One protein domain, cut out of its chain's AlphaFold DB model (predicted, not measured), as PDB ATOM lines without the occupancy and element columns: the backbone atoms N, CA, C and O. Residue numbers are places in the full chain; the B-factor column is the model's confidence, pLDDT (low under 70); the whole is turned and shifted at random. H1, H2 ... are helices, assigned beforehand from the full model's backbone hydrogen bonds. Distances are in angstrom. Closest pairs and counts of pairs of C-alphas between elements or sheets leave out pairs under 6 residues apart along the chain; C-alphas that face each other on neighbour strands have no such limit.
ATOM      1  N   ILE A   6      81.620  -0.470   6.659       97.19
ATOM      2  CA  ILE A   6      80.531  -1.382   6.277       97.19
ATOM      3  C   ILE A   6      79.416  -1.321   7.323       97.19
ATOM      4  O   ILE A   6      78.234  -1.279   6.987       97.19
ATOM      5  N   VAL A   7      79.794  -1.273   8.602       97.44
ATOM      6  CA  VAL A   7      78.838  -1.157   9.707       97.44
ATOM      7  C   VAL A   7      78.127   0.195   9.680       97.44
ATOM      8  O   VAL A   7      76.911   0.243   9.867       97.44
ATOM      9  N   GLU A   8      78.852   1.290   9.443       97.69
ATOM     10  CA  GLU A   8      78.249   2.630   9.394       97.69
ATOM     11  C   GLU A   8      77.305   2.814   8.199       97.69
ATOM     12  O   GLU A   8      76.234   3.410   8.344       97.69
ATOM     13  N   ASP A   9      77.641   2.244   7.043       97.50
ATOM     14  CA  ASP A   9      76.763   2.257   5.873       97.50
ATOM     15  C   ASP A   9      75.473   1.467   6.149       97.50
ATOM     16  O   ASP A   9      74.372   1.966   5.900       97.50
ATOM     17  N   LEU A  10      75.574   0.295   6.784       97.50
ATOM     18  CA  LEU A  10      74.402  -0.502   7.146       97.50
ATOM     19  C   LEU A  10      73.506   0.204   8.181       97.50
ATOM     20  O   LEU A  10      72.280   0.177   8.062       97.50
ATOM     21  N   LYS A  11      74.086   0.884   9.181       97.62
ATOM     22  CA  LYS A  11      73.315   1.712  10.132       97.62
ATOM     23  C   LYS A  11      72.520   2.799   9.411       97.62
ATOM     24  O   LYS A  11      71.337   2.985   9.690       97.62
ATOM     25  N   ARG A  12      73.142   3.473   8.439       97.88
ATOM     26  CA  ARG A  12      72.467   4.487   7.623       97.88
ATOM     27  C   ARG A  12      71.301   3.893   6.829       97.88
ATOM     28  O   ARG A  12      70.256   4.534   6.723       97.88
ATOM     29  N   GLU A  13      71.443   2.685   6.288       97.94
ATOM     30  CA  GLU A  13      70.337   2.001   5.609       97.94
ATOM     31  C   GLU A  13      69.163   1.720   6.558       97.94
ATOM     32  O   GLU A  13      68.009   1.982   6.196       97.94
ATOM     33  N   PHE A  14      69.437   1.272   7.789       96.75
ATOM     34  CA  PHE A  14      68.404   1.104   8.816       96.75
ATOM     35  C   PHE A  14      67.664   2.417   9.110       96.75
ATOM     36  O   PHE A  14      66.428   2.429   9.146       96.75
ATOM     37  N   ASP A  15      68.387   3.530   9.252       96.75
ATOM     38  CA  ASP A  15      67.790   4.845   9.513       96.75
ATOM     39  C   ASP A  15      66.880   5.308   8.370       96.75
ATOM     40  O   ASP A  15      65.759   5.780   8.606       96.75
ATOM     41  N   ILE A  16      67.325   5.131   7.121       97.56
ATOM     42  CA  ILE A  16      66.544   5.475   5.927       97.56
ATOM     43  C   ILE A  16      65.271   4.629   5.867       97.56
ATOM     44  O   ILE A  16      64.175   5.179   5.707       97.56
ATOM     45  N   ARG A  17      65.378   3.305   6.042       95.81
ATOM     46  CA  ARG A  17      64.204   2.419   6.035       95.81
ATOM     47  C   ARG A  17      63.224   2.763   7.152       95.81
ATOM     48  O   ARG A  17      62.018   2.794   6.907       95.81
ATOM     49  N   SER A  18      63.725   3.078   8.344       95.00
ATOM     50  CA  SER A  18      62.902   3.521   9.472       95.00
ATOM     51  C   SER A  18      62.169   4.828   9.154       95.00
ATOM     52  O   SER A  18      60.973   4.942   9.416       95.00
ATOM     53  N   CYS A  19      62.837   5.795   8.515       96.38
ATOM     54  CA  CYS A  19      62.210   7.042   8.072       96.38
ATOM     55  C   CYS A  19      61.052   6.789   7.093       96.38
ATOM     56  O   CYS A  19      59.941   7.266   7.321       96.38
ATOM     57  N   ILE A  20      61.279   5.962   6.066       95.25
ATOM     58  CA  ILE A  20      60.253   5.593   5.078       95.25
ATOM     59  C   ILE A  20      59.069   4.891   5.755       95.25
ATOM     60  O   ILE A  20      57.914   5.234   5.493       95.25
ATOM     61  N   GLY A  21      59.343   3.941   6.654       91.56
ATOM     62  CA  GLY A  21      58.318   3.242   7.427       91.56
ATOM     63  C   GLY A  21      57.469   4.201   8.261       91.56
ATOM     64  O   GLY A  21      56.242   4.167   8.173       91.56
ATOM     65  N   ARG A  22      58.101   5.130   8.991       94.19
ATOM     66  CA  ARG A  22      57.388   6.160   9.766       94.19
ATOM     67  C   ARG A  22      56.522   7.046   8.878       94.19
ATOM     68  O   ARG A  22      55.385   7.330   9.242       94.19
ATOM     69  N   THR A  23      57.009   7.459   7.708       94.94
ATOM     70  CA  THR A  23      56.214   8.259   6.764       94.94
ATOM     71  C   THR A  23      55.009   7.483   6.231       94.94
ATOM     72  O   THR A  23      53.918   8.044   6.137       94.94
ATOM     73  N   LYS A  24      55.182   6.195   5.906       92.00
ATOM     74  CA  LYS A  24      54.132   5.354   5.314       92.00
ATOM     75  C   LYS A  24      53.067   4.931   6.324       92.00
ATOM     76  O   LYS A  24      51.878   5.024   6.035       92.00
ATOM     77  N   TYR A  25      53.488   4.476   7.500       90.50
ATOM     78  CA  TYR A  25      52.609   3.845   8.488       90.50
ATOM     79  C   TYR A  25      52.270   4.759   9.668       90.50
ATOM     80  O   TYR A  25      51.444   4.397  10.499       90.50
ATOM     81  N   LYS A  26      52.887   5.950   9.744       93.31
ATOM     82  CA  LYS A  26      52.696   6.936  10.824       93.31
ATOM     83  C   LYS A  26      52.891   6.349  12.227       93.31
ATOM     84  O   LYS A  26      52.304   6.830  13.189       93.31
ATOM     85  N   THR A  27      53.725   5.319  12.331       93.12
ATOM     86  CA  THR A  27      54.082   4.636  13.574       93.12
ATOM     87  C   THR A  27      55.563   4.273  13.551       93.12
ATOM     88  O   THR A  27      56.196   4.281  12.490       93.12
ATOM     89  N   THR A  28      56.130   3.968  14.712       92.88
ATOM     90  CA  THR A  28      57.469   3.385  14.824       92.88
ATOM     91  C   THR A  28      57.368   1.870  14.983       92.88
ATOM     92  O   THR A  28      56.304   1.344  15.299       92.88
ATOM     93  N   LEU A  29      58.480   1.152  14.792       89.06
ATOM     94  CA  LEU A  29      58.522  -0.280  15.109       89.06
ATOM     95  C   LEU A  29      58.250  -0.534  16.602       89.06
ATOM     96  O   LEU A  29      57.587  -1.503  16.937       89.06
ATOM     97  N   GLN A  30      58.719   0.360  17.478       91.69
ATOM     98  CA  GLN A  30      58.487   0.280  18.921       91.69
ATOM     99  C   GLN A  30      56.997   0.410  19.278       91.69
ATOM    100  O   GLN A  30      56.526  -0.257  20.194       91.69
ATOM    101  N   ASP A  31      56.257   1.257  18.562       93.06
ATOM    102  CA  ASP A  31      54.842   1.524  18.848       93.06
ATOM    103  C   ASP A  31      53.892   0.572  18.101       93.06
ATOM    104  O   ASP A  31      52.700   0.479  18.418       93.06
ATOM    105  N   ASN A  32      54.396  -0.143  17.094       87.94
ATOM    106  CA  ASN A  32      53.607  -1.054  16.283       87.94
ATOM    107  C   ASN A  32      53.535  -2.453  16.903       87.94
ATOM    108  O   ASN A  32      54.445  -3.259  16.761       87.94
ATOM    109  N   ASN A  33      52.400  -2.751  17.532       84.69
ATOM    110  CA  ASN A  33      52.141  -4.040  18.182       84.69
ATOM    111  C   ASN A  33      51.068  -4.880  17.467       84.69
ATOM    112  O   ASN A  33      50.531  -5.814  18.057       84.69
ATOM    113  N   LYS A  34      50.670  -4.491  16.251       84.44
ATOM    114  CA  LYS A  34      49.512  -5.080  15.556       84.44
ATOM    115  C   LYS A  34      49.879  -5.834  14.282       84.44
ATOM    116  O   LYS A  34      49.067  -6.634  13.829       84.44
ATOM    117  N   ASP A  35      51.059  -5.579  13.724       83.94
ATOM    118  CA  ASP A  35      51.523  -6.265  12.522       83.94
ATOM    119  C   ASP A  35      52.001  -7.686  12.832       83.94
ATOM    120  O   ASP A  35      52.613  -7.954  13.871       83.94
ATOM    121  N   ASP A  36      51.760  -8.601  11.893       90.44
ATOM    122  CA  ASP A  36      52.271  -9.968  11.959       90.44
ATOM    123  C   ASP A  36      53.714 -10.016  11.437       90.44
ATOM    124  O   ASP A  36      54.009 -10.457  10.322       90.44
ATOM    125  N   PHE A  37      54.637  -9.506  12.255       89.75
ATOM    126  CA  PHE A  37      56.053  -9.416  11.900       89.75
ATOM    127  C   PHE A  37      56.674 -10.772  11.547       89.75
ATOM    128  O   PHE A  37      57.583 -10.824  10.720       89.75
ATOM    129  N   LEU A  38      56.202 -11.867  12.156       93.94
ATOM    130  CA  LEU A  38      56.732 -13.204  11.894       93.94
ATOM    131  C   LEU A  38      56.295 -13.719  10.526       93.94
ATOM    132  O   LEU A  38      57.119 -14.279   9.800       93.94
ATOM    133  N   GLN A  39      55.030 -13.515  10.158       96.25
ATOM    134  CA  GLN A  39      54.550 -13.885   8.833       96.25
ATOM    135  C   GLN A  39      55.260 -13.076   7.742       96.25
ATOM    136  O   GLN A  39      55.754 -13.675   6.787       96.25
ATOM    137  N   HIS A  40      55.408 -11.760   7.921       91.94
ATOM    138  CA  HIS A  40      56.141 -10.918   6.972       91.94
ATOM    139  C   HIS A  40      57.617 -11.304   6.865       91.94
ATOM    140  O   HIS A  40      58.138 -11.434   5.764       91.94
ATOM    141  N   LEU A  41      58.294 -11.575   7.987       94.88
ATOM    142  CA  LEU A  41      59.678 -12.052   7.952       94.88
ATOM    143  C   LEU A  41      59.804 -13.371   7.179       94.88
ATOM    144  O   LEU A  41      60.744 -13.544   6.407       94.88
ATOM    145  N   LYS A  42      58.864 -14.305   7.369       97.88
ATOM    146  CA  LYS A  42      58.848 -15.574   6.632       97.88
ATOM    147  C   LYS A  42      58.708 -15.346   5.126       97.88
ATOM    148  O   LYS A  42      59.429 -15.980   4.363       97.88
ATOM    149  N   GLU A  43      57.806 -14.459   4.714       98.00
ATOM    150  CA  GLU A  43      57.601 -14.094   3.306       98.00
ATOM    151  C   GLU A  43      58.871 -13.480   2.695       98.00
ATOM    152  O   GLU A  43      59.353 -13.968   1.677       98.00
ATOM    153  N   GLU A  44      59.494 -12.515   3.373       97.75
ATOM    154  CA  GLU A  44      60.733 -11.870   2.906       97.75
ATOM    155  C   GLU A  44      61.911 -12.862   2.802       97.75
ATOM    156  O   GLU A  44      62.727 -12.795   1.882       97.75
ATOM    157  N   LEU A  45      62.002 -13.837   3.717       98.19
ATOM    158  CA  LEU A  45      63.006 -14.905   3.637       98.19
ATOM    159  C   LEU A  45      62.744 -15.871   2.475       98.19
ATOM    160  O   LEU A  45      63.696 -16.362   1.861       98.19
ATOM    161  N   MET A  46      61.476 -16.146   2.156       98.25
ATOM    162  CA  MET A  46      61.119 -16.929   0.971       98.25
ATOM    163  C   MET A  46      61.528 -16.192  -0.308       98.25
ATOM    164  O   MET A  46      62.135 -16.809  -1.184       98.25
ATOM    165  N   ASP A  47      61.290 -14.882  -0.392       98.25
ATOM    166  CA  ASP A  47      61.715 -14.060  -1.532       98.25
ATOM    167  C   ASP A  47      63.242 -14.035  -1.684       98.25
ATOM    168  O   ASP A  47      63.769 -14.222  -2.786       98.25
ATOM    169  N   ALA A  48      63.981 -13.919  -0.575       97.94
ATOM    170  CA  ALA A  48      65.440 -14.028  -0.582       97.94
ATOM    171  C   ALA A  48      65.918 -15.390  -1.124       97.94
ATOM    172  O   ALA A  48      66.827 -15.443  -1.960       97.94
ATOM    173  N   ALA A  49      65.284 -16.491  -0.706       97.94
ATOM    174  CA  ALA A  49      65.592 -17.826  -1.216       97.94
ATOM    175  C   ALA A  49      65.297 -17.953  -2.722       97.94
ATOM    176  O   ALA A  49      66.091 -18.544  -3.459       97.94
ATOM    177  N   LEU A  50      64.203 -17.354  -3.206       97.94
ATOM    178  CA  LEU A  50      63.875 -17.311  -4.632       97.94
ATOM    179  C   LEU A  50      64.925 -16.541  -5.440       97.94
ATOM    180  O   LEU A  50      65.303 -16.989  -6.525       97.94
ATOM    181  N   TYR A  51      65.446 -15.423  -4.923       96.88
ATOM    182  CA  TYR A  51      66.526 -14.691  -5.589       96.88
ATOM    183  C   TYR A  51      67.814 -15.505  -5.679       96.88
ATOM    184  O   TYR A  51      68.423 -15.553  -6.751       96.88
ATOM    185  N   ILE A  52      68.193 -16.204  -4.607       96.12
ATOM    186  CA  ILE A  52      69.345 -17.116  -4.619       96.12
ATOM    187  C   ILE A  52      69.148 -18.192  -5.692       96.12
ATOM    188  O   ILE A  52      69.999 -18.353  -6.568       96.12
ATOM    189  N   GLN A  53      67.996 -18.868  -5.687       96.19
ATOM    190  CA  GLN A  53      67.668 -19.915  -6.656       96.19
ATOM    191  C   GLN A  53      67.691 -19.393  -8.100       96.19
ATOM    192  O   GLN A  53      68.157 -20.086  -9.008       96.19
ATOM    193  N   LYS A  54      67.206 -18.165  -8.330       94.75
ATOM    194  CA  LYS A  54      67.217 -17.524  -9.647       94.75
ATOM    195  C   LYS A  54      68.642 -17.272 -10.135       94.75
ATOM    196  O   LYS A  54      68.944 -17.611 -11.279       94.75
ATOM    197  N   LEU A  55      69.507 -16.709  -9.295       95.06
ATOM    198  CA  LEU A  55      70.901 -16.434  -9.654       95.06
ATOM    199  C   LEU A  55      71.673 -17.733  -9.922       95.06
ATOM    200  O   LEU A  55      72.288 -17.850 -10.977       95.06
ATOM    201  N   GLN A  56      71.508 -18.749  -9.069       93.00
ATOM    202  CA  GLN A  56      72.072 -20.090  -9.279       93.00
ATOM    203  C   GLN A  56      71.565 -20.764 -10.562       93.00
ATOM    204  O   GLN A  56      72.287 -21.526 -11.183       93.00
ATOM    205  N   SER A  57      70.319 -20.508 -10.980       91.75
ATOM    206  CA  SER A  57      69.792 -21.058 -12.241       91.75
ATOM    207  C   SER A  57      70.322 -20.348 -13.492       91.75
ATOM    208  O   SER A  57      70.350 -20.938 -14.572       91.75
ATOM    209  N   ASN A  58      70.705 -19.072 -13.359       83.81
ATOM    210  CA  ASN A  58      71.267 -18.271 -14.445       83.81
ATOM    211  C   ASN A  58      72.768 -18.565 -14.620       83.81
ATOM    212  O   ASN A  58      73.263 -18.582 -15.746       83.81
ATOM    213  N   GLU A  59      73.472 -18.830 -13.521       68.12
ATOM    214  CA  GLU A  59      74.809 -19.417 -13.520       68.12
ATOM    215  C   GLU A  59      74.683 -20.936 -13.686       68.12
ATOM    216  O   GLU A  59      74.719 -21.685 -12.715       68.12
TER     217      GLU A  59
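This is residues 6 to 59 of the 61 residues of an uncharacterized protein of Phycisphaerae bacterium (UniProt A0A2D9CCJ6). Two long helices, H2 and H1, make an open V, joined at its narrow end by the looping link of residues 26 to 36. The arms are apart, with no core between them. The printed part has 54 residues, two named helices in the order H1, H2, and no named strand; the class is all helix. It is only just loose, close to extended, with a radius of gyration of the C-alphas of 14.9 A and spans of 42 by 29 by 17 A.

H2, residues 37 to 58, runs 31.7 A from C-alpha 37 at (56.053, -9.416, 11.900) to C-alpha 58 at (71.267, -18.271, -14.445). H1, residues 6 to 25, runs 28.5 A from C-alpha 6 at (80.531, -1.382, 6.277).

H1 and H2 are apart, with no C-alpha of the one within 8 A of the other. Residues 6 to 17 of H1, and residues 38 to 59, of which 38 to 58 belong to H2, stand free. In H1 and H2 every O i to N i+4 pair is within hydrogen-bond range.

The C-alphas of Asp 31 and Glu 59, the two farthest apart, are 43.4 A apart. The link from H1 to H2, 11 residues, is long. The printed part has no cut. Its mean pLDDT is 93.8; residue 59 is under 70.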